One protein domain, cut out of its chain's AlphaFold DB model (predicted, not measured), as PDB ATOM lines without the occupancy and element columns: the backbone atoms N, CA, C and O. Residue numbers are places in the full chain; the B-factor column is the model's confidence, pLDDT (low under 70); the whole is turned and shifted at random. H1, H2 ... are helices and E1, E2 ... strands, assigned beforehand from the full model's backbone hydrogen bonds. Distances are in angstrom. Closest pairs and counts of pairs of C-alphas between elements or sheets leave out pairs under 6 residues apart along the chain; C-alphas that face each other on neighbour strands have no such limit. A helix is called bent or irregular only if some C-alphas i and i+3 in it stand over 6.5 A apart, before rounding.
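What this domain is: This is residues 48 to 155 and 207 to 269 of the 399 residues of an uncharacterized protein of Nocardiopsis aegyptia (UniProt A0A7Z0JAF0). Three long helices, H1, H2 and H3, make a bundle like a stalk, and a small head sits where H1 ends: one sheet of five strands folded back on itself, its edge strands E3 and E5 coming near each other. At the stalk's far end residues 48 to 63 of H1 and 261 to 269 of H3 stick out. The printed part has 171 residues, with the order H1 E1 E2 E3 E4 E5 H2 H3 and mixed class; the sheet runs E3 E2 E1 E4 E5, all antiparallel. The whole is extended, a rod of 77 by 31 by 21 A, with a radius of gyration of the C-alphas of 23.8 A.

Where its parts are: H1, residues 48 to 94, begins at C-alpha 48 (-23.811, -9.216, 44.704) and is 65.9 A long, with a kink of 33 degrees near residue 82. E1, residues 96 to 106, is 22.8 A long and bends by 89 degrees at residue 103. E2 is residues 109 to 115, E3 residues 121 to 125, E4 residues 137 to 143 and E5 residues 146 to 152. H2, residues 207 to 229, is 32.5 A long and has a kink of 43 degrees near residue 222. H3, residues 235 to 269, is 52.9 A long and ends at C-alpha 269 (-38.894, -28.374, 47.871). H2 and H3 are irregular, only just: C-alphas 221 and 224 are 6.8 A apart, C-alphas 236 and 239 7.0 A.

How they stand to each other: H1 touches H3 with residues 68 to 87 alone, closest at the C-alphas of Gly 79 and Ser 239, 4.8 A, opposite ways at a steep tilt of 36 degrees, only just steep. H1 touches H2 with residues 86 to 93 alone, closest at the C-alphas of Ala 90 and Val 228, 5.9 A, the same way at a shallow tilt of 21 degrees. H2 and H3, a helical hairpin, touch closest at the C-alphas of Ser 217 and Gly 245, 4.0 A, at a shallow tilt of 22 degrees. O i to N i+4 pairs are within hydrogen-bond range in 41 of 43 for H1, 17 of 19 for H2 and 29 of 31 for H3. H1 only grazes the strongly twisted sheet, with residues 87 to 94. In this folded sheet, bent into two leaves, E3 and E2 face E4 and E5, with E1 as the hinge. E1, E2 and E3 form a meander, each strand the antiparallel neighbour of the one before; with E4, neighbour of E1, they form a Greek key. Pairs within range include N 98 and O 140, 2.9 A, for E1 and E4; N 113 and O 101, 2.9 A, for E2 and E1; N 122 and O 114, 2.9 A, for E3 and E2; N 151 and O 141, 2.8 A, for E4 and E5.

The domain as a whole: The two farthest C-alphas, of Leu 48 and Asn 119, are 80.1 A apart. Residues 156 to 206 are not printed, and C-alphas 155 and 207 are 44.0 A apart across the cut. Of the links printed whole, E3 to E4, 11 residues, is long. The mean pLDDT of the printed part is 73.3, and 68 residues are under 70, among them 48 to 85, 130 to 135 and 264 to 269.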
ATOM      1  N   LEU A  48     -24.438  -8.283  43.761       52.69
ATOM      2  CA  LEU A  48     -23.811  -9.216  44.704       52.69
ATOM      3  C   LEU A  48     -24.043 -10.684  44.283       52.69
ATOM      4  O   LEU A  48     -23.123 -11.498  44.320       52.69
ATOM      5  N   ASP A  49     -25.247 -11.012  43.793       56.78
ATOM      6  CA  ASP A  49     -25.581 -12.352  43.288       56.78
ATOM      7  C   ASP A  49     -24.829 -12.717  41.992       56.78
ATOM      8  O   ASP A  49     -24.510 -13.888  41.778       56.78
ATOM      9  N   ARG A  50     -24.526 -11.747  41.113       56.97
ATOM     10  CA  ARG A  50     -23.764 -12.010  39.875       56.97
ATOM     11  C   ARG A  50     -22.278 -12.217  40.154       56.97
ATOM     12  O   ARG A  50     -21.688 -13.118  39.559       56.97
ATOM     13  N   GLY A  51     -21.692 -11.420  41.050       55.22
ATOM     14  CA  GLY A  51     -20.300 -11.584  41.477       55.22
ATOM     15  C   GLY A  51     -20.077 -12.923  42.179       55.22
ATOM     16  O   GLY A  51     -19.177 -13.675  41.811       55.22
ATOM     17  N   MET A  52     -20.974 -13.280  43.103       60.25
ATOM     18  CA  MET A  52     -20.908 -14.549  43.826       60.25
ATOM     19  C   MET A  52     -21.092 -15.759  42.900       60.25
ATOM     20  O   MET A  52     -20.384 -16.750  43.046       60.25
ATOM     21  N   TRP A  53     -21.990 -15.691  41.909       53.62
ATOM     22  CA  TRP A  53     -22.166 -16.790  40.954       53.62
ATOM     23  C   TRP A  53     -20.939 -17.001  40.061       53.62
ATOM     24  O   TRP A  53     -20.551 -18.141  39.828       53.62
ATOM     25  N   ARG A  54     -20.290 -15.922  39.604       57.03
ATOM     26  CA  ARG A  54     -19.027 -16.027  38.856       57.03
ATOM     27  C   ARG A  54     -17.923 -16.645  39.711       57.03
ATOM     28  O   ARG A  54     -17.247 -17.541  39.223       57.03
ATOM     29  N   ALA A  55     -17.811 -16.246  40.980       53.62
ATOM     30  CA  ALA A  55     -16.846 -16.826  41.911       53.62
ATOM     31  C   ALA A  55     -17.099 -18.327  42.145       53.62
ATOM     32  O   ALA A  55     -16.169 -19.120  42.068       53.62
ATOM     33  N   VAL A  56     -18.355 -18.745  42.341       58.25
ATOM     34  CA  VAL A  56     -18.708 -20.170  42.494       58.25
ATOM     35  C   VAL A  56     -18.388 -20.957  41.224       58.25
ATOM     36  O   VAL A  56     -17.773 -22.014  41.301       58.25
ATOM     37  N   VAL A  57     -18.743 -20.440  40.044       57.72
ATOM     38  CA  VAL A  57     -18.433 -21.102  38.766       57.72
ATOM     39  C   VAL A  57     -16.921 -21.205  38.541       57.72
ATOM     40  O   VAL A  57     -16.459 -22.242  38.075       57.72
ATOM     41  N   GLN A  58     -16.147 -20.179  38.901       54.12
ATOM     42  CA  GLN A  58     -14.686 -20.191  38.795       54.12
ATOM     43  C   GLN A  58     -14.045 -21.182  39.767       54.12
ATOM     44  O   GLN A  58     -13.182 -21.947  39.355       54.12
ATOM     45  N   VAL A  59     -14.498 -21.227  41.024       56.28
ATOM     46  CA  VAL A  59     -13.992 -22.178  42.025       56.28
ATOM     47  C   VAL A  59     -14.335 -23.613  41.630       56.28
ATOM     48  O   VAL A  59     -13.464 -24.475  41.649       56.28
ATOM     49  N   VAL A  60     -15.572 -23.877  41.202       58.41
ATOM     50  CA  VAL A  60     -15.982 -25.209  40.730       58.41
ATOM     51  C   VAL A  60     -15.225 -25.593  39.457       58.41
ATOM     52  O   VAL A  60     -14.781 -26.731  39.336       58.41
ATOM     53  N   GLY A  61     -15.039 -24.657  38.524       51.34
ATOM     54  CA  GLY A  61     -14.239 -24.869  37.319       51.34
ATOM     55  C   GLY A  61     -12.783 -25.211  37.640       51.34
ATOM     56  O   GLY A  61     -12.260 -26.183  37.105       51.34
ATOM     57  N   ALA A  62     -12.162 -24.478  38.568       51.59
ATOM     58  CA  ALA A  62     -10.798 -24.729  39.022       51.59
ATOM     59  C   ALA A  62     -10.666 -26.081  39.742       51.59
ATOM     60  O   ALA A  62      -9.717 -26.814  39.489       51.59
ATOM     61  N   VAL A  63     -11.638 -26.454  40.581       57.66
ATOM     62  CA  VAL A  63     -11.670 -27.758  41.267       57.66
ATOM     63  C   VAL A  63     -11.819 -28.912  40.275       57.66
ATOM     64  O   VAL A  63     -11.120 -29.914  40.397       57.66
ATOM     65  N   LEU A  64     -12.696 -28.780  39.278       54.97
ATOM     66  CA  LEU A  64     -12.861 -29.794  38.234       54.97
ATOM     67  C   LEU A  64     -11.614 -29.914  37.356       54.97
ATOM     68  O   LEU A  64     -11.235 -31.027  37.005       54.97
ATOM     69  N   LEU A  65     -10.966 -28.792  37.029       54.06
ATOM     70  CA  LEU A  65      -9.710 -28.785  36.285       54.06
ATOM     71  C   LEU A  65      -8.582 -29.438  37.094       54.06
ATOM     72  O   LEU A  65      -7.858 -30.265  36.556       54.06
ATOM     73  N   ALA A  66      -8.470 -29.128  38.389       58.59
ATOM     74  CA  ALA A  66      -7.494 -29.746  39.281       58.59
ATOM     75  C   ALA A  66      -7.727 -31.258  39.426       58.59
ATOM     76  O   ALA A  66      -6.775 -32.025  39.354       58.59
ATOM     77  N   LEU A  67      -8.983 -31.700  39.560       59.06
ATOM     78  CA  LEU A  67      -9.338 -33.123  39.558       59.06
ATOM     79  C   LEU A  67      -9.002 -33.793  38.225       59.06
ATOM     80  O   LEU A  67      -8.470 -34.893  38.232       59.06
ATOM     81  N   ALA A  68      -9.277 -33.139  37.096       54.84
ATOM     82  CA  ALA A  68      -8.932 -33.666  35.782       54.84
ATOM     83  C   ALA A  68      -7.416 -33.822  35.616       54.84
ATOM     84  O   ALA A  68      -6.962 -34.884  35.209       54.84
ATOM     85  N   LEU A  69      -6.638 -32.805  35.999       56.72
ATOM     86  CA  LEU A  69      -5.175 -32.856  35.976       56.72
ATOM     87  C   LEU A  69      -4.636 -33.935  36.916       56.72
ATOM     88  O   LEU A  69      -3.785 -34.717  36.507       56.72
ATOM     89  N   PHE A  70      -5.168 -34.030  38.136       63.53
ATOM     90  CA  PHE A  70      -4.774 -35.053  39.101       63.53
ATOM     91  C   PHE A  70      -5.120 -36.461  38.616       63.53
ATOM     92  O   PHE A  70      -4.332 -37.379  38.790       63.53
ATOM     93  N   SER A  71      -6.273 -36.641  37.972       57.62
ATOM     94  CA  SER A  71      -6.650 -37.914  37.363       57.62
ATOM     95  C   SER A  71      -5.763 -38.258  36.172       57.62
ATOM     96  O   SER A  71      -5.329 -39.396  36.092       57.62
ATOM     97  N   VAL A  72      -5.443 -37.309  35.286       58.22
ATOM     98  CA  VAL A  72      -4.526 -37.545  34.154       58.22
ATOM     99  C   VAL A  72      -3.127 -37.902  34.652       58.22
ATOM    100  O   VAL A  72      -2.585 -38.919  34.235       58.22
ATOM    101  N   MET A  73      -2.574 -37.133  35.597       61.72
ATOM    102  CA  MET A  73      -1.306 -37.472  36.248       61.72
ATOM    103  C   MET A  73      -1.377 -38.826  36.951       61.72
ATOM    104  O   MET A  73      -0.468 -39.631  36.813       61.72
ATOM    105  N   GLY A  74      -2.459 -39.092  37.683       63.97
ATOM    106  CA  GLY A  74      -2.670 -40.352  38.382       63.97
ATOM    107  C   GLY A  74      -2.780 -41.538  37.428       63.97
ATOM    108  O   GLY A  74      -2.262 -42.596  37.745       63.97
ATOM    109  N   GLY A  75      -3.399 -41.366  36.259       59.62
ATOM    110  CA  GLY A  75      -3.496 -42.384  35.215       59.62
ATOM    111  C   GLY A  75      -2.161 -42.654  34.526       59.62
ATOM    112  O   GLY A  75      -1.843 -43.812  34.280       59.62
ATOM    113  N   LEU A  76      -1.360 -41.612  34.275       57.59
ATOM    114  CA  LEU A  76      -0.000 -41.744  33.741       57.59
ATOM    115  C   LEU A  76       0.926 -42.441  34.744       57.59
ATOM    116  O   LEU A  76       1.537 -43.448  34.406       57.59
ATOM    117  N   LEU A  77       0.936 -41.977  35.999       62.84
ATOM    118  CA  LEU A  77       1.676 -42.615  37.092       62.84
ATOM    119  C   LEU A  77       1.208 -44.055  37.316       62.84
ATOM    120  O   LEU A  77       2.017 -44.941  37.554       62.84
ATOM    121  N   PHE A  78      -0.099 -44.316  37.225       62.69
ATOM    122  CA  PHE A  78      -0.621 -45.673  37.329       62.69
ATOM    123  C   PHE A  78      -0.185 -46.537  36.148       62.69
ATOM    124  O   PHE A  78       0.072 -47.708  36.368       62.69
ATOM    125  N   GLY A  79      -0.078 -45.993  34.933       60.28
ATOM    126  CA  GLY A  79       0.458 -46.702  33.771       60.28
ATOM    127  C   GLY A  79       1.892 -47.169  34.006       60.28
ATOM    128  O   GLY A  79       2.153 -48.368  33.931       60.28
ATOM    129  N   GLU A  80       2.773 -46.250  34.409       63.78
ATOM    130  CA  GLU A  80       4.176 -46.567  34.718       63.78
ATOM    131  C   GLU A  80       4.320 -47.538  35.899       63.78
ATOM    132  O   GLU A  80       5.200 -48.390  35.903       63.78
ATOM    133  N   LEU A  81       3.420 -47.474  36.887       62.25
ATOM    134  CA  LEU A  81       3.411 -48.412  38.016       62.25
ATOM    135  C   LEU A  81       2.731 -49.755  37.693       62.25
ATOM    136  O   LEU A  81       2.973 -50.753  38.377       62.25
ATOM    137  N   ALA A  82       1.832 -49.793  36.709       64.25
ATOM    138  CA  ALA A  82       1.077 -50.986  36.333       64.25
ATOM    139  C   ALA A  82       1.860 -51.861  35.361       64.25
ATOM    140  O   ALA A  82       1.779 -53.080  35.473       64.25
ATOM    141  N   GLU A  83       2.628 -51.270  34.449       67.00
ATOM    142  CA  GLU A  83       3.471 -51.990  33.494       67.00
ATOM    143  C   GLU A  83       4.381 -53.051  34.151       67.00
ATOM    144  O   GLU A  83       4.236 -54.230  33.805       67.00
ATOM    145  N   PRO A  84       5.217 -52.729  35.163       68.69
ATOM    146  CA  PRO A  84       6.046 -53.731  35.834       68.69
ATOM    147  C   PRO A  84       5.210 -54.809  36.538       68.69
ATOM    148  O   PRO A  84       5.621 -55.964  36.620       68.69
ATOM    149  N   ARG A  85       3.991 -54.485  36.990       69.50
ATOM    150  CA  ARG A  85       3.083 -55.460  37.620       69.50
ATOM    151  C   ARG A  85       2.415 -56.394  36.632       69.50
ATOM    152  O   ARG A  85       2.221 -57.560  36.951       69.50
ATOM    153  N   VAL A  86       2.032 -55.886  35.466       72.88
ATOM    154  CA  VAL A  86       1.463 -56.693  34.385       72.88
ATOM    155  C   VAL A  86       2.538 -57.630  33.842       72.88
ATOM    156  O   VAL A  86       2.258 -58.815  33.687       72.88
ATOM    157  N   ARG A  87       3.775 -57.141  33.655       75.31
ATOM    158  CA  ARG A  87       4.930 -57.985  33.307       75.31
ATOM    159  C   ARG A  87       5.182 -59.061  34.355       75.31
ATOM    160  O   ARG A  87       5.252 -60.233  34.008       75.31
ATOM    161  N   HIS A  88       5.226 -58.689  35.635       77.25
ATOM    162  CA  HIS A  88       5.377 -59.651  36.726       77.25
ATOM    163  C   HIS A  88       4.256 -60.696  36.724       77.25
ATOM    164  O   HIS A  88       4.536 -61.887  36.782       77.25
ATOM    165  N   ALA A  89       2.993 -60.279  36.587       74.00
ATOM    166  CA  ALA A  89       1.856 -61.194  36.529       74.00
ATOM    167  C   ALA A  89       1.971 -62.169  35.345       74.00
ATOM    168  O   ALA A  89       1.805 -63.375  35.531       74.00
ATOM    169  N   ALA A  90       2.328 -61.669  34.159       79.81
ATOM    170  CA  ALA A  90       2.543 -62.488  32.970       79.81
ATOM    171  C   ALA A  90       3.682 -63.502  33.163       79.81
ATOM    172  O   ALA A  90       3.508 -64.675  32.847       79.81
ATOM    173  N   LEU A  91       4.805 -63.088  33.758       82.62
ATOM    174  CA  LEU A  91       5.935 -63.966  34.082       82.62
ATOM    175  C   LEU A  91       5.600 -64.989  35.176       82.62
ATOM    176  O   LEU A  91       6.099 -66.110  35.157       82.62
ATOM    177  N   THR A  92       4.742 -64.642  36.136       81.44
ATOM    178  CA  THR A  92       4.317 -65.590  37.174       81.44
ATOM    179  C   THR A  92       3.318 -66.626  36.671       81.44
ATOM    180  O   THR A  92       3.389 -67.769  37.117       81.44
ATOM    181  N   GLU A  93       2.400 -66.246  35.774       80.38
ATOM    182  CA  GLU A  93       1.365 -67.146  35.246       80.38
ATOM    183  C   GLU A  93       1.851 -67.974  34.048       80.38
ATOM    184  O   GLU A  93       1.495 -69.147  33.951       80.38
ATOM    185  N   HIS A  94       2.659 -67.385  33.159       85.06
ATOM    186  CA  HIS A  94       3.043 -67.980  31.869       85.06
ATOM    187  C   HIS A  94       4.559 -68.050  31.636       85.06
ATOM    188  O   HIS A  94       4.987 -68.502  30.575       85.06
ATOM    189  N   GLY A  95       5.376 -67.577  32.580       85.50
ATOM    190  CA  GLY A  95       6.830 -67.585  32.432       85.50
ATOM    191  C   GLY A  95       7.420 -68.987  32.571       85.50
ATOM    192  O   GLY A  95       7.048 -69.744  33.471       85.50
ATOM    193  N   ALA A  96       8.363 -69.313  31.690       90.06
ATOM    194  CA  ALA A  96       9.233 -70.470  31.840       90.06
ATOM    195  C   ALA A  96      10.391 -70.125  32.781       90.06
ATOM    196  O   ALA A  96      10.777 -68.964  32.909       90.06
ATOM    197  N   VAL A  97      10.923 -71.140  33.453       91.88
ATOM    198  CA  VAL A  97      12.038 -71.017  34.393       91.88
ATOM    199  C   VAL A  97      13.315 -71.503  33.712       91.88
ATOM    200  O   VAL A  97      13.294 -72.561  33.084       91.88
ATOM    201  N   ALA A  98      14.410 -70.761  33.861       93.62
ATOM    202  CA  ALA A  98      15.746 -71.179  33.453       93.62
ATOM    203  C   ALA A  98      16.785 -70.789  34.510       93.62
ATOM    204  O   ALA A  98      16.613 -69.815  35.244       93.62
ATOM    205  N   GLU A  99      17.876 -71.545  34.563       92.50
ATOM    206  CA  GLU A  99      19.077 -71.141  35.289       92.50
ATOM    207  C   GLU A  99      19.816 -70.083  34.466       92.50
ATOM    208  O   GLU A  99      20.007 -70.235  33.256       92.50
ATOM    209  N   ALA A 100      20.200 -68.996  35.124       92.12
ATOM    210  CA  ALA A 100      20.923 -67.889  34.530       92.12
ATOM    211  C   ALA A 100      22.174 -67.561  35.330       92.12
ATOM    212  O   ALA A 100      22.246 -67.791  36.536       92.12
ATOM    213  N   VAL A 101      23.136 -66.953  34.647       91.31
ATOM    214  CA  VAL A 101      24.345 -66.420  35.260       91.31
ATOM    215  C   VAL A 101      24.294 -64.903  35.196       91.31
ATOM    216  O   VAL A 101      24.142 -64.324  34.120       91.31
ATOM    217  N   VAL A 102      24.432 -64.249  36.347       89.12
ATOM    218  CA  VAL A 102      24.578 -62.794  36.421       89.12
ATOM    219  C   VAL A 102      25.974 -62.425  35.930       89.12
ATOM    220  O   VAL A 102      26.982 -62.788  36.539       89.12
ATOM    221  N   VAL A 103      26.031 -61.718  34.805       88.81
ATOM    222  CA  VAL A 103      27.278 -61.262  34.169       88.81
ATOM    223  C   VAL A 103      27.608 -59.807  34.497       88.81
ATOM    224  O   VAL A 103      28.741 -59.371  34.291       88.81
ATOM    225  N   GLY A 104      26.641 -59.055  35.023       85.06
ATOM    226  CA  GLY A 104      26.818 -57.653  35.374       85.06
ATOM    227  C   GLY A 104      25.536 -57.001  35.869       85.06
ATOM    228  O   GLY A 104      24.560 -57.690  36.165       85.06
ATOM    229  N   ALA A 105      25.523 -55.673  35.895       83.88
ATOM    230  CA  ALA A 105      24.315 -54.890  36.127       83.88
ATOM    231  C   ALA A 105      24.255 -53.679  35.186       83.88
ATOM    232  O   ALA A 105      25.281 -53.069  34.883       83.88
ATOM    233  N   VAL A 106      23.048 -53.347  34.727       81.94
ATOM    234  CA  VAL A 106      22.751 -52.172  33.898       81.94
ATOM    235  C   VAL A 106      21.640 -51.391  34.589       81.94
ATOM    236  O   VAL A 106      20.564 -51.945  34.802       81.94
ATOM    237  N   ASP A 107      21.894 -50.130  34.943       76.19
ATOM    238  CA  ASP A 107      20.930 -49.257  35.644       76.19
ATOM    239  C   ASP A 107      20.263 -49.947  36.861       76.19
ATOM    240  O   ASP A 107      19.037 -50.021  36.975       76.19
ATOM    241  N   ASP A 108      21.093 -50.494  37.753       73.25
ATOM    242  CA  ASP A 108      20.716 -51.198  38.994       73.25
ATOM    243  C   ASP A 108      19.927 -52.509  38.785       73.25
ATOM    244  O   ASP A 108      19.398 -53.089  39.734       73.25
ATOM    245  N   GLN A 109      19.851 -53.012  37.548       81.62
ATOM    246  CA  GLN A 109      19.198 -54.278  37.219       81.62
ATOM    247  C   GLN A 109      20.223 -55.332  36.784       81.62
ATOM    248  O   GLN A 109      21.147 -55.012  36.032       81.62
ATOM    249  N   PRO A 110      20.080 -56.600  37.206       86.31
ATOM    250  CA  PRO A 110      21.022 -57.654  36.852       86.31
ATOM    251  C   PRO A 110      20.991 -57.951  35.348       86.31
ATOM    252  O   PRO A 110      19.956 -58.289  34.772       86.31
ATOM    253  N   LEU A 111      22.158 -57.875  34.713       89.44
ATOM    254  CA  LEU A 111      22.383 -58.365  33.361       89.44
ATOM    255  C   LEU A 111      22.654 -59.865  33.442       89.44
ATOM    256  O   LEU A 111      23.644 -60.291  34.042       89.44
ATOM    257  N   VAL A 112      21.770 -60.659  32.847       92.81
ATOM    258  CA  VAL A 112      21.785 -62.118  32.955       92.81
ATOM    259  C   VAL A 112      21.993 -62.780  31.600       92.81
ATOM    260  O   VAL A 112      21.388 -62.383  30.602       92.81
ATOM    261  N   ASP A 113      22.807 -63.831  31.606       94.69
ATOM    262  CA  ASP A 113      22.990 -64.749  30.487       94.69
ATOM    263  C   ASP A 113      22.311 -66.079  30.822       94.69
ATOM    264  O   ASP A 113      22.601 -66.695  31.849       94.69
ATOM    265  N   PHE A 114      21.403 -66.536  29.960       95.56
ATOM    266  CA  PHE A 114      20.730 -67.823  30.127       95.56
ATOM    267  C   PHE A 114      20.419 -68.489  28.787       95.56
ATOM    268  O   PHE A 114      20.505 -67.885  27.715       95.56
ATOM    269  N   VAL A 115      20.058 -69.769  28.853       95.38
ATOM    270  CA  VAL A 115      19.646 -70.558  27.691       95.38
ATOM    271  C   VAL A 115      18.172 -70.909  27.846       95.38
ATOM    272  O   VAL A 115      17.759 -71.463  28.862       95.38
ATOM    273  N   THR A 116      17.367 -70.573  26.840       94.62
ATOM    274  CA  THR A 116      15.932 -70.897  26.836       94.62
ATOM    275  C   THR A 116      15.694 -72.405  26.678       94.62
ATOM    276  O   THR A 116      16.550 -73.147  26.199       94.62
ATOM    277  N   ASP A 117      14.478 -72.859  26.978       91.38
ATOM    278  CA  ASP A 117      13.945 -74.202  26.697       91.38
ATOM    279  C   ASP A 117      14.111 -74.652  25.234       91.38
ATOM    280  O   ASP A 117      14.157 -75.846  24.939       91.38
ATOM    281  N   ARG A 118      14.246 -73.696  24.306       92.56
ATOM    282  CA  ARG A 118      14.518 -73.933  22.880       92.56
ATOM    283  C   ARG A 118      16.004 -73.945  22.530       92.56
ATOM    284  O   ARG A 118      16.351 -73.921  21.352       92.56
ATOM    285  N   ASN A 119      16.873 -73.986  23.536       92.19
ATOM    286  CA  ASN A 119      18.324 -73.948  23.402       92.19
ATOM    287  C   ASN A 119      18.843 -72.671  22.707       92.19
ATOM    288  O   ASN A 119      19.857 -72.701  22.009       92.19
ATOM    289  N   GLN A 120      18.128 -71.550  22.864       93.44
ATOM    290  CA  GLN A 120      18.546 -70.241  22.358       93.44
ATOM    291  C   GLN A 120      19.262 -69.469  23.476       93.44
ATOM    292  O   GLN A 120      18.648 -69.284  24.531       93.44
ATOM    293  N   PRO A 121      20.511 -69.011  23.269       93.50
ATOM    294  CA  PRO A 121      21.198 -68.151  24.225       93.50
ATOM    295  C   PRO A 121      20.590 -66.747  24.196       93.50
ATOM    296  O   PRO A 121      20.347 -66.193  23.121       93.50
ATOM    297  N   VAL A 122      20.345 -66.186  25.376       95.31
ATOM    298  CA  VAL A 122      19.749 -64.861  25.560       95.31
ATOM    299  C   VAL A 122      20.545 -64.114  26.622       95.31
ATOM    300  O   VAL A 122      20.848 -64.665  27.679       95.31
ATOM    301  N   ARG A 123      20.879 -62.860  26.312       93.75
ATOM    302  CA  ARG A 123      21.532 -61.911  27.215       93.75
ATOM    303  C   ARG A 123      20.618 -60.715  27.368       93.75
ATOM    304  O   ARG A 123      20.405 -59.990  26.398       93.75
ATOM    305  N   THR A 124      20.064 -60.524  28.557       93.88
ATOM    306  CA  THR A 124      19.090 -59.455  28.798       93.88
ATOM    307  C   THR A 124      19.196 -58.898  30.209       93.88
ATOM    308  O   THR A 124      19.787 -59.507  31.099       93.88
ATOM    309  N   VAL A 125      18.620 -57.718  30.402       90.38
ATOM    310  CA  VAL A 125      18.479 -57.086  31.711       90.38
ATOM    311  C   VAL A 125      17.237 -57.675  32.376       90.38
ATOM    312  O   VAL A 125      16.115 -57.475  31.906       90.38
ATOM    313  N   ALA A 126      17.430 -58.449  33.441       88.94
ATOM    314  CA  ALA A 126      16.330 -59.049  34.179       88.94
ATOM    315  C   ALA A 126      15.808 -58.085  35.245       88.94
ATOM    316  O   ALA A 126      16.568 -57.500  36.008       88.94
ATOM    317  N   ALA A 127      14.486 -57.966  35.349       83.50
ATOM    318  CA  ALA A 127      13.876 -57.203  36.428       83.50
ATOM    319  C   ALA A 127      14.060 -57.926  37.777       83.50
ATOM    320  O   ALA A 127      13.882 -59.143  37.870       83.50
ATOM    321  N   GLY A 128      14.335 -57.173  38.837       75.50
ATOM    322  CA  GLY A 128      14.416 -57.687  40.203       75.50
ATOM    323  C   GLY A 128      15.673 -57.233  40.928       75.50
ATOM    324  O   GLY A 128      16.619 -56.757  40.309       75.50
ATOM    325  N   ASP A 129      15.655 -57.387  42.247       70.62
ATOM    326  CA  ASP A 129      16.805 -57.080  43.094       70.62
ATOM    327  C   ASP A 129      17.758 -58.283  43.080       70.62
ATOM    328  O   ASP A 129      17.311 -59.430  43.181       70.62
ATOM    329  N   PHE A 130      19.059 -58.025  42.957       69.12
ATOM    330  CA  PHE A 130      20.109 -59.037  43.057       69.12
ATOM    331  C   PHE A 130      20.947 -58.769  44.312       69.12
ATOM    332  O   PHE A 130      21.493 -57.679  44.478       69.12
ATOM    333  N   GLU A 131      21.024 -59.750  45.216       65.19
ATOM    334  CA  GLU A 131      21.913 -59.681  46.381       65.19
ATOM    335  C   GLU A 131      23.347 -60.005  45.946       65.19
ATOM    336  O   GLU A 131      23.640 -61.107  45.483       65.19
ATOM    337  N   HIS A 132      24.241 -59.032  46.118       61.78
ATOM    338  CA  HIS A 132      25.621 -59.073  45.627       61.78
ATOM    339  C   HIS A 132      26.513 -60.110  46.329       61.78
ATOM    340  O   HIS A 132      27.467 -60.592  45.724       61.78
ATOM    341  N   ASP A 133      26.165 -60.514  47.554       58.88
ATOM    342  CA  ASP A 133      26.864 -61.567  48.311       58.88
ATOM    343  C   ASP A 133      26.431 -62.999  47.909       58.88
ATOM    344  O   ASP A 133      26.888 -63.987  48.494       58.88
ATOM    345  N   GLY A 134      25.516 -63.132  46.939       58.72
ATOM    346  CA  GLY A 134      24.914 -64.396  46.511       58.72
ATOM    347  C   GLY A 134      25.679 -65.160  45.421       58.72
ATOM    348  O   GLY A 134      26.642 -64.685  44.818       58.72
ATOM    349  N   SER A 135      25.224 -66.386  45.133       64.25
ATOM    350  CA  SER A 135      25.692 -67.156  43.977       64.25
ATOM    351  C   SER A 135      25.418 -66.393  42.679       64.25
ATOM    352  O   SER A 135      24.311 -65.907  42.460       64.25
ATOM    353  N   ARG A 136      26.407 -66.347  41.776       76.88
ATOM    354  CA  ARG A 136      26.245 -65.786  40.417       76.88
ATOM    355  C   ARG A 136      25.194 -66.531  39.590       76.88
ATOM    356  O   ARG A 136      24.724 -66.008  38.586       76.88
ATOM    357  N   GLU A 137      24.854 -67.743  40.009       84.81
ATOM    358  CA  GLU A 137      23.760 -68.540  39.474       84.81
ATOM    359  C   GLU A 137      22.451 -68.113  40.137       84.81
ATOM    360  O   GLU A 137      22.289 -68.221  41.358       84.81
ATOM    361  N   VAL A 138      21.527 -67.619  39.318       88.00
ATOM    362  CA  VAL A 138      20.188 -67.193  39.723       88.00
ATOM    363  C   VAL A 138      19.148 -67.872  38.847       88.00
ATOM    364  O   VAL A 138      19.342 -68.084  37.654       88.00
ATOM    365  N   GLU A 139      18.004 -68.202  39.429       89.75
ATOM    366  CA  GLU A 139      16.872 -68.712  38.665       89.75
ATOM    367  C   GLU A 139      16.089 -67.521  38.089       89.75
ATOM    368  O   GLU A 139      15.617 -66.651  38.833       89.75
ATOM    369  N   VAL A 140      15.938 -67.469  36.765       92.06
ATOM    370  CA  VAL A 140      15.168 -66.434  36.064       92.06
ATOM    371  C   VAL A 140      13.880 -67.007  35.499       92.06
ATOM    372  O   VAL A 140      13.815 -68.142  35.027       92.06
ATOM    373  N   ARG A 141      12.833 -66.186  35.518       92.38
ATOM    374  CA  ARG A 141      11.600 -66.427  34.776       92.38
ATOM    375  C   ARG A 141      11.586 -65.554  33.539       92.38
ATOM    376  O   ARG A 141      11.767 -64.347  33.660       92.38
ATOM    377  N   TYR A 142      11.325 -66.142  32.381       91.81
ATOM    378  CA  TYR A 142      11.236 -65.432  31.105       91.81
ATOM    379  C   TYR A 142       9.953 -65.808  30.359       91.81
ATOM    380  O   TYR A 142       9.361 -66.863  30.597       91.81
ATOM    381  N   LEU A 143       9.497 -64.942  29.454       91.19
ATOM    382  CA  LEU A 143       8.355 -65.231  28.586       91.19
ATOM    383  C   LEU A 143       8.825 -65.987  27.330       91.19
ATOM    384  O   LEU A 143       9.597 -65.435  26.554       91.19
ATOM    385  N   PRO A 144       8.333 -67.208  27.033       89.44
ATOM    386  CA  PRO A 144       8.769 -67.947  25.838       89.44
ATOM    387  C   PRO A 144       8.451 -67.254  24.503       89.44
ATOM    388  O   PRO A 144       9.050 -67.570  23.477       89.44
ATOM    389  N   SER A 145       7.466 -66.351  24.494       87.19
ATOM    390  CA  SER A 145       7.112 -65.525  23.334       87.19
ATOM    391  C   SER A 145       8.013 -64.300  23.159       87.19
ATOM    392  O   SER A 145       8.062 -63.763  22.057       87.19
ATOM    393  N   ASP A 146       8.673 -63.857  24.230       89.25
ATOM    394  CA  ASP A 146       9.541 -62.679  24.279       89.25
ATOM    395  C   ASP A 146      10.630 -62.897  25.350       89.25
ATOM    396  O   ASP A 146      10.467 -62.479  26.503       89.25
ATOM    397  N   PRO A 147      11.702 -63.641  25.014       88.06
ATOM    398  CA  PRO A 147      12.684 -64.084  25.998       88.06
ATOM    399  C   PRO A 147      13.573 -62.947  26.512       88.06
ATOM    400  O   PRO A 147      14.203 -63.108  27.554       88.06
ATOM    401  N   ASP A 148      13.579 -61.795  25.837       88.50
ATOM    402  CA  ASP A 148      14.278 -60.596  26.301       88.50
ATOM    403  C   ASP A 148      13.603 -60.011  27.557       88.50
ATOM    404  O   ASP A 148      14.250 -59.333  28.354       88.50
ATOM    405  N   THR A 149      12.324 -60.326  27.797       87.06
ATOM    406  CA  THR A 149      11.626 -59.979  29.037       87.06
ATOM    407  C   THR A 149      11.845 -61.073  30.092       87.06
ATOM    408  O   THR A 149      11.114 -62.070  30.137       87.06
ATOM    409  N   ALA A 150      12.828 -60.866  30.976       89.00
ATOM    410  CA  ALA A 150      13.163 -61.773  32.079       89.00
ATOM    411  C   ALA A 150      13.055 -61.102  33.462       89.00
ATOM    412  O   ALA A 150      13.120 -59.880  33.598       89.00
ATOM    413  N   MET A 151      12.879 -61.909  34.511       89.69
ATOM    414  CA  MET A 151      12.839 -61.462  35.904       89.69
ATOM    415  C   MET A 151      13.491 -62.485  36.830       89.69
ATOM    416  O   MET A 151      13.221 -63.682  36.717       89.69
ATOM    417  N   VAL A 152      14.297 -62.019  37.782       86.94
ATOM    418  CA  VAL A 152      14.919 -62.877  38.797       86.94
ATOM    419  C   VAL A 152      13.848 -63.398  39.761       86.94
ATOM    420  O   VAL A 152      12.979 -62.664  40.248       86.94
ATOM    421  N   SER A 153      13.864 -64.706  40.008       76.12
ATOM    422  CA  SER A 153      12.935 -65.359  40.927       76.12
ATOM    423  C   SER A 153      13.182 -64.904  42.376       76.12
ATOM    424  O   SER A 153      14.311 -64.721  42.811       76.12
ATOM    425  N   GLY A 154      12.105 -64.668  43.134       65.81
ATOM    426  CA  GLY A 154      12.185 -64.197  44.526       65.81
ATOM    427  C   GLY A 154      11.932 -62.699  44.731       65.81
ATOM    428  O   GLY A 154      11.661 -62.292  45.862       65.81
ATOM    429  N   HIS A 155      11.889 -61.892  43.664       60.00
ATOM    430  CA  HIS A 155      11.567 -60.469  43.777       60.00
ATOM    431  C   HIS A 155      10.143 -60.253  44.322       60.00
ATOM    432  O   HIS A 155       9.134 -60.569  43.678       60.00
ATOM    433  N   ALA A 207     -27.955 -40.089  36.540       68.44
ATOM    434  CA  ALA A 207     -27.450 -41.221  37.304       68.44
ATOM    435  C   ALA A 207     -27.079 -42.407  36.399       68.44
ATOM    436  O   ALA A 207     -26.029 -43.003  36.601       68.44
ATOM    437  N   VAL A 208     -27.890 -42.715  35.377       70.62
ATOM    438  CA  VAL A 208     -27.625 -43.846  34.469       70.62
ATOM    439  C   VAL A 208     -26.318 -43.656  33.679       70.62
ATOM    440  O   VAL A 208     -25.477 -44.547  33.751       70.62
ATOM    441  N   PRO A 209     -26.059 -42.504  33.019       69.69
ATOM    442  CA  PRO A 209     -24.770 -42.267  32.364       69.69
ATOM    443  C   PRO A 209     -23.583 -42.304  33.329       69.69
ATOM    444  O   PRO A 209     -22.527 -42.804  32.963       69.69
ATOM    445  N   ALA A 210     -23.753 -41.810  34.562       71.06
ATOM    446  CA  ALA A 210     -22.693 -41.829  35.564       71.06
ATOM    447  C   ALA A 210     -22.303 -43.261  35.950       71.06
ATOM    448  O   ALA A 210     -21.123 -43.589  35.969       71.06
ATOM    449  N   VAL A 211     -23.292 -44.121  36.209       72.94
ATOM    450  CA  VAL A 211     -23.056 -45.531  36.552       72.94
ATOM    451  C   VAL A 211     -22.449 -46.290  35.373       72.94
ATOM    452  O   VAL A 211     -21.501 -47.043  35.571       72.94
ATOM    453  N   LEU A 212     -22.932 -46.056  34.147       74.88
ATOM    454  CA  LEU A 212     -22.352 -46.668  32.947       74.88
ATOM    455  C   LEU A 212     -20.890 -46.251  32.748       74.88
ATOM    456  O   LEU A 212     -20.049 -47.106  32.505       74.88
ATOM    457  N   MET A 213     -20.566 -44.967  32.918       75.62
ATOM    458  CA  MET A 213     -19.192 -44.465  32.787       75.62
ATOM    459  C   MET A 213     -18.269 -44.959  33.907       75.62
ATOM    460  O   MET A 213     -17.099 -45.221  33.649       75.62
ATOM    461  N   LEU A 214     -18.786 -45.160  35.126       75.88
ATOM    462  CA  LEU A 214     -18.045 -45.846  36.192       75.88
ATOM    463  C   LEU A 214     -17.772 -47.308  35.829       75.88
ATOM    464  O   LEU A 214     -16.666 -47.784  36.054       75.88
ATOM    465  N   GLY A 215     -18.753 -48.003  35.247       73.38
ATOM    466  CA  GLY A 215     -18.591 -49.378  34.774       73.38
ATOM    467  C   GLY A 215     -17.551 -49.491  33.659       73.38
ATOM    468  O   GLY A 215     -16.681 -50.351  33.731       73.38
ATOM    469  N   VAL A 216     -17.588 -48.583  32.678       74.88
ATOM    470  CA  VAL A 216     -16.579 -48.496  31.607       74.88
ATOM    471  C   VAL A 216     -15.200 -48.198  32.187       74.88
ATOM    472  O   VAL A 216     -14.247 -48.890  31.855       74.88
ATOM    473  N   SER A 217     -15.095 -47.222  33.094       77.12
ATOM    474  CA  SER A 217     -13.836 -46.890  33.765       77.12
ATOM    475  C   SER A 217     -13.246 -48.099  34.493       77.12
ATOM    476  O   SER A 217     -12.099 -48.463  34.246       77.12
ATOM    477  N   ALA A 218     -14.052 -48.768  35.322       77.19
ATOM    478  CA  ALA A 218     -13.638 -49.973  36.027       77.19
ATOM    479  C   ALA A 218     -13.222 -51.082  35.049       77.19
ATOM    480  O   ALA A 218     -12.167 -51.681  35.234       77.19
ATOM    481  N   GLY A 219     -13.998 -51.306  33.985       74.00
ATOM    482  CA  GLY A 219     -13.674 -52.262  32.930       74.00
ATOM    483  C   GLY A 219     -12.325 -51.975  32.272       74.00
ATOM    484  O   GLY A 219     -11.518 -52.885  32.152       74.00
ATOM    485  N   CYS A 220     -12.034 -50.717  31.929       79.38
ATOM    486  CA  CYS A 220     -10.749 -50.322  31.350       79.38
ATOM    487  C   CYS A 220      -9.569 -50.529  32.313       79.38
ATOM    488  O   CYS A 220      -8.502 -50.928  31.865       79.38
ATOM    489  N   PHE A 221      -9.747 -50.306  33.620       73.44
ATOM    490  CA  PHE A 221      -8.694 -50.580  34.611       73.44
ATOM    491  C   PHE A 221      -8.504 -52.078  34.893       73.44
ATOM    492  O   PHE A 221      -7.391 -52.506  35.184       73.44
ATOM    493  N   LEU A 222      -9.571 -52.878  34.809       75.81
ATOM    494  CA  LEU A 222      -9.535 -54.332  35.005       75.81
ATOM    495  C   LEU A 222      -9.084 -55.092  33.749       75.81
ATOM    496  O   LEU A 222      -8.567 -56.201  33.870       75.81
ATOM    497  N   TRP A 223      -9.263 -54.512  32.560       81.50
ATOM    498  CA  TRP A 223      -8.994 -55.167  31.280       81.50
ATOM    499  C   TRP A 223      -7.555 -55.679  31.130       81.50
ATOM    500  O   TRP A 223      -7.415 -56.846  30.769       81.50
ATOM    501  N   PRO A 224      -6.495 -54.910  31.462       70.31
ATOM    502  CA  PRO A 224      -5.122 -55.407  31.376       70.31
ATOM    503  C   PRO A 224      -4.905 -56.682  32.195       70.31
ATOM    504  O   PRO A 224      -4.309 -57.633  31.709       70.31
ATOM    505  N   PHE A 225      -5.466 -56.748  33.405       71.50
ATOM    506  CA  PHE A 225      -5.351 -57.917  34.281       71.50
ATOM    507  C   PHE A 225      -6.158 -59.114  33.768       71.50
ATOM    508  O   PHE A 225      -5.701 -60.250  33.846       71.50
ATOM    509  N   ALA A 226      -7.349 -58.874  33.212       72.50
ATOM    510  CA  ALA A 226      -8.122 -59.929  32.568       72.50
ATOM    511  C   ALA A 226      -7.393 -60.473  31.328       72.50
ATOM    512  O   ALA A 226      -7.355 -61.683  31.134       72.50
ATOM    513  N   ALA A 227      -6.772 -59.604  30.526       73.25
ATOM    514  CA  ALA A 227      -6.016 -59.990  29.338       73.25
ATOM    515  C   ALA A 227      -4.786 -60.854  29.675       73.25
ATOM    516  O   ALA A 227      -4.520 -61.802  28.936       73.25
ATOM    517  N   VAL A 228      -4.101 -60.594  30.805       68.81
ATOM    518  CA  VAL A 228      -3.005 -61.451  31.325       68.81
ATOM    519  C   VAL A 228      -3.489 -62.882  31.499       68.81
ATOM    520  O   VAL A 228      -2.877 -63.814  30.978       68.81
ATOM    521  N   ARG A 229      -4.655 -63.052  32.123       69.12
ATOM    522  CA  ARG A 229      -5.237 -64.373  32.363       69.12
ATOM    523  C   ARG A 229      -5.575 -65.138  31.078       69.12
ATOM    524  O   ARG A 229      -5.627 -66.364  31.099       69.12
ATOM    525  N   PHE A 230      -5.816 -64.436  29.973       74.88
ATOM    526  CA  PHE A 230      -6.117 -65.039  28.671       74.88
ATOM    527  C   PHE A 230      -4.906 -65.099  27.724       74.88
ATOM    528  O   PHE A 230      -5.075 -65.487  26.572       74.88
ATOM    529  N   GLY A 231      -3.702 -64.725  28.180       63.22
ATOM    530  CA  GLY A 231      -2.474 -64.781  27.375       63.22
ATOM    531  C   GLY A 231      -2.444 -63.805  26.190       63.22
ATOM    532  O   GLY A 231      -1.696 -64.015  25.243       63.22
ATOM    533  N   ALA A 232      -3.267 -62.753  26.214       65.94
ATOM    534  CA  ALA A 232      -3.469 -61.833  25.090       65.94
ATOM    535  C   ALA A 232      -2.835 -60.448  25.324       65.94
ATOM    536  O   ALA A 232      -3.358 -59.435  24.853       65.94
ATOM    537  N   VAL A 233      -1.768 -60.367  26.120       53.53
ATOM    538  CA  VAL A 233      -1.249 -59.075  26.586       53.53
ATOM    539  C   VAL A 233      -0.206 -58.526  25.640       53.53
ATOM    540  O   VAL A 233       0.925 -58.994  25.605       53.53
ATOM    541  N   ASP A 234      -0.584 -57.450  24.965       60.72
ATOM    542  CA  ASP A 234       0.369 -56.460  24.498       60.72
ATOM    543  C   ASP A 234       0.600 -55.449  25.635       60.72
ATOM    544  O   ASP A 234      -0.295 -54.674  26.001       60.72
ATOM    545  N   VAL A 235       1.781 -55.510  26.257       57.25
ATOM    546  CA  VAL A 235       2.150 -54.667  27.407       57.25
ATOM    547  C   VAL A 235       2.127 -53.181  27.018       57.25
ATOM    548  O   VAL A 235       1.774 -52.334  27.839       57.25
ATOM    549  N   ALA A 236       2.352 -52.869  25.735       55.78
ATOM    550  CA  ALA A 236       2.268 -51.513  25.195       55.78
ATOM    551  C   ALA A 236       0.853 -50.899  25.299       55.78
ATOM    552  O   ALA A 236       0.685 -49.678  25.247       55.78
ATOM    553  N   GLY A 237      -0.189 -51.719  25.486       61.22
ATOM    554  CA  GLY A 237      -1.577 -51.266  25.581       61.22
ATOM    555  C   GLY A 237      -2.015 -50.769  26.965       61.22
ATOM    556  O   GLY A 237      -3.070 -50.140  27.074       61.22
ATOM    557  N   VAL A 238      -1.254 -51.029  28.035       66.69
ATOM    558  CA  VAL A 238      -1.688 -50.759  29.424       66.69
ATOM    559  C   VAL A 238      -1.935 -49.267  29.659       66.69
ATOM    560  O   VAL A 238      -2.980 -48.879  30.192       66.69
ATOM    561  N   SER A 239      -1.025 -48.420  29.182       61.00
ATOM    562  CA  SER A 239      -1.095 -46.957  29.285       61.00
ATOM    563  C   SER A 239      -2.316 -46.392  28.556       61.00
ATOM    564  O   SER A 239      -2.995 -45.491  29.057       61.00
ATOM    565  N   PHE A 240      -2.648 -46.967  27.394       70.62
ATOM    566  CA  PHE A 240      -3.831 -46.597  26.620       70.62
ATOM    567  C   PHE A 240      -5.120 -46.894  27.400       70.62
ATOM    568  O   PHE A 240      -5.958 -46.004  27.577       70.62
ATOM    569  N   TRP A 241      -5.263 -48.110  27.939       74.44
ATOM    570  CA  TRP A 241      -6.443 -48.498  28.719       74.44
ATOM    571  C   TRP A 241      -6.580 -47.702  30.023       74.44
ATOM    572  O   TRP A 241      -7.689 -47.288  30.368       74.44
ATOM    573  N   ALA A 242      -5.469 -47.405  30.704       69.62
ATOM    574  CA  ALA A 242      -5.458 -46.534  31.879       69.62
ATOM    575  C   ALA A 242      -5.919 -45.104  31.535       69.62
ATOM    576  O   ALA A 242      -6.740 -44.521  32.255       69.62
ATOM    577  N   GLY A 243      -5.470 -44.551  30.403       65.50
ATOM    578  CA  GLY A 243      -5.907 -43.244  29.905       65.50
ATOM    579  C   GLY A 243      -7.411 -43.194  29.610       65.50
ATOM    580  O   GLY A 243      -8.114 -42.298  30.090       65.50
ATOM    581  N   VAL A 244      -7.935 -44.196  28.894       71.44
ATOM    582  CA  VAL A 244      -9.374 -44.322  28.595       71.44
ATOM    583  C   VAL A 244     -10.196 -44.487  29.881       71.44
ATOM    584  O   VAL A 244     -11.209 -43.802  30.061       71.44
ATOM    585  N   GLY A 245      -9.740 -45.330  30.813       73.62
ATOM    586  CA  GLY A 245     -10.402 -45.552  32.101       73.62
ATOM    587  C   GLY A 245     -10.478 -44.284  32.953       73.62
ATOM    588  O   GLY A 245     -11.517 -43.990  33.555       73.62
ATOM    589  N   THR A 246      -9.418 -43.483  32.936       72.69
ATOM    590  CA  THR A 246      -9.342 -42.190  33.626       72.69
ATOM    591  C   THR A 246     -10.299 -41.163  33.016       72.69
ATOM    592  O   THR A 246     -11.040 -40.490  33.738       72.69
ATOM    593  N   ALA A 247     -10.346 -41.062  31.684       69.19
ATOM    594  CA  ALA A 247     -11.269 -40.164  30.993       69.19
ATOM    595  C   ALA A 247     -12.738 -40.511  31.305       69.19
ATOM    596  O   ALA A 247     -13.533 -39.624  31.634       69.19
ATOM    597  N   ALA A 248     -13.089 -41.802  31.288       71.00
ATOM    598  CA  ALA A 248     -14.420 -42.277  31.661       71.00
ATOM    599  C   ALA A 248     -14.768 -41.943  33.126       71.00
ATOM    600  O   ALA A 248     -15.884 -41.495  33.408       71.00
ATOM    601  N   LEU A 249     -13.806 -42.069  34.052       75.88
ATOM    602  CA  LEU A 249     -13.990 -41.723  35.466       75.88
ATOM    603  C   LEU A 249     -14.336 -40.242  35.659       75.88
ATOM    604  O   LEU A 249     -15.246 -39.908  36.418       75.88
ATOM    605  N   LEU A 250     -13.649 -39.344  34.950       73.75
ATOM    606  CA  LEU A 250     -13.904 -37.904  35.031       73.75
ATOM    607  C   LEU A 250     -15.308 -37.542  34.522       73.75
ATOM    608  O   LEU A 250     -16.021 -36.747  35.149       73.75
ATOM    609  N   VAL A 251     -15.749 -38.171  33.427       72.56
ATOM    610  CA  VAL A 251     -17.112 -38.005  32.894       72.56
ATOM    611  C   VAL A 251     -18.154 -38.542  33.884       72.56
ATOM    612  O   VAL A 251     -19.173 -37.882  34.141       72.56
ATOM    613  N   ALA A 252     -17.894 -39.701  34.491       74.88
ATOM    614  CA  ALA A 252     -18.716 -40.268  35.554       74.88
ATOM    615  C   ALA A 252     -18.840 -39.323  36.757       74.88
ATOM    616  O   ALA A 252     -19.949 -39.069  37.232       74.88
ATOM    617  N   LEU A 253     -17.732 -38.743  37.221       75.12
ATOM    618  CA  LEU A 253     -17.727 -37.835  38.367       75.12
ATOM    619  C   LEU A 253     -18.568 -36.581  38.090       75.12
ATOM    620  O   LEU A 253     -19.423 -36.198  38.896       75.12
ATOM    621  N   GLY A 254     -18.382 -35.968  36.917       72.06
ATOM    622  CA  GLY A 254     -19.127 -34.774  36.514       72.06
ATOM    623  C   GLY A 254     -20.634 -35.023  36.374       72.06
ATOM    624  O   GLY A 254     -21.458 -34.176  36.743       72.06
ATOM    625  N   THR A 255     -21.024 -36.196  35.874       74.12
ATOM    626  CA  THR A 255     -22.437 -36.586  35.735       74.12
ATOM    627  C   THR A 255     -23.067 -36.979  37.074       74.12
ATOM    628  O   THR A 255     -24.180 -36.524  37.371       74.12
ATOM    629  N   ALA A 256     -22.344 -37.708  37.930       72.44
ATOM    630  CA  ALA A 256     -22.760 -38.047  39.289       72.44
ATOM    631  C   ALA A 256     -22.987 -36.787  40.136       72.44
ATOM    632  O   ALA A 256     -24.034 -36.645  40.774       72.44
ATOM    633  N   TRP A 257     -22.070 -35.817  40.075       75.75
ATOM    634  CA  TRP A 257     -22.215 -34.538  40.770       75.75
ATOM    635  C   TRP A 257     -23.500 -33.805  40.366       75.75
ATOM    636  O   TRP A 257     -24.300 -33.403  41.219       75.75
ATOM    637  N   ARG A 258     -23.776 -33.705  39.058       72.75
ATOM    638  CA  ARG A 258     -25.020 -33.099  38.547       72.75
ATOM    639  C   ARG A 258     -26.272 -33.832  39.035       72.75
ATOM    640  O   ARG A 258     -27.291 -33.182  39.293       72.75
ATOM    641  N   ALA A 259     -26.217 -35.158  39.171       70.75
ATOM    642  CA  ALA A 259     -27.313 -35.946  39.730       70.75
ATOM    643  C   ALA A 259     -27.542 -35.618  41.217       70.75
ATOM    644  O   ALA A 259     -28.685 -35.379  41.621       70.75
ATOM    645  N   VAL A 260     -26.467 -35.524  42.008       71.56
ATOM    646  CA  VAL A 260     -26.507 -35.198  43.445       71.56
ATOM    647  C   VAL A 260     -27.066 -33.798  43.691       71.56
ATOM    648  O   VAL A 260     -27.982 -33.648  44.505       71.56
ATOM    649  N   VAL A 261     -26.584 -32.781  42.966       71.38
ATOM    650  CA  VAL A 261     -27.070 -31.392  43.094       71.38
ATOM    651  C   VAL A 261     -28.579 -31.329  42.844       71.38
ATOM    652  O   VAL A 261     -29.339 -30.811  43.664       71.38
ATOM    653  N   ARG A 262     -29.054 -31.967  41.767       70.56
ATOM    654  CA  ARG A 262     -30.488 -31.988  41.436       70.56
ATOM    655  C   ARG A 262     -31.330 -32.789  42.420       70.56
ATOM    656  O   ARG A 262     -32.483 -32.430  42.664       70.56
ATOM    657  N   HIS A 263     -30.790 -33.865  42.988       70.25
ATOM    658  CA  HIS A 263     -31.476 -34.614  44.039       70.25
ATOM    659  C   HIS A 263     -31.599 -33.780  45.326       70.25
ATOM    660  O   HIS A 263     -32.671 -33.718  45.936       70.25
ATOM    661  N   ALA A 264     -30.533 -33.067  45.701       67.12
ATOM    662  CA  ALA A 264     -30.518 -32.179  46.858       67.12
ATOM    663  C   ALA A 264     -31.537 -31.033  46.730       67.12
ATOM    664  O   ALA A 264     -32.224 -30.721  47.709       67.12
ATOM    665  N   ASP A 265     -31.690 -30.456  45.536       65.44
ATOM    666  CA  ASP A 265     -32.675 -29.402  45.274       65.44
ATOM    667  C   ASP A 265     -34.117 -29.893  45.459       65.44
ATOM    668  O   ASP A 265     -34.935 -29.216  46.090       65.44
ATOM    669  N   ARG A 266     -34.431 -31.118  45.017       65.00
ATOM    670  CA  ARG A 266     -35.771 -31.708  45.212       65.00
ATOM    671  C   ARG A 266     -36.100 -31.968  46.677       65.00
ATOM    672  O   ARG A 266     -37.228 -31.711  47.107       65.00
ATOM    673  N   GLY A 267     -35.122 -32.425  47.460       55.00
ATOM    674  CA  GLY A 267     -35.296 -32.661  48.897       55.00
ATOM    675  C   GLY A 267     -35.681 -31.395  49.677       55.00
ATOM    676  O   GLY A 267     -36.415 -31.471  50.665       55.00
ATOM    677  N   ARG A 268     -35.248 -30.213  49.210       56.50
ATOM    678  CA  ARG A 268     -35.596 -28.916  49.820       56.50
ATOM    679  C   ARG A 268     -37.027 -28.473  49.496       56.50
ATOM    680  O   ARG A 268     -37.681 -27.899  50.366       56.50
ATOM    681  N   VAL A 269     -37.531 -28.759  48.294       55.59
ATOM    682  CA  VAL A 269     -38.894 -28.374  47.871       55.59
ATOM    683  C   VAL A 269     -39.954 -29.164  48.642       55.59
ATOM    684  O   VAL A 269     -40.896 -28.576  49.174       55.59
TER     685      VAL A 269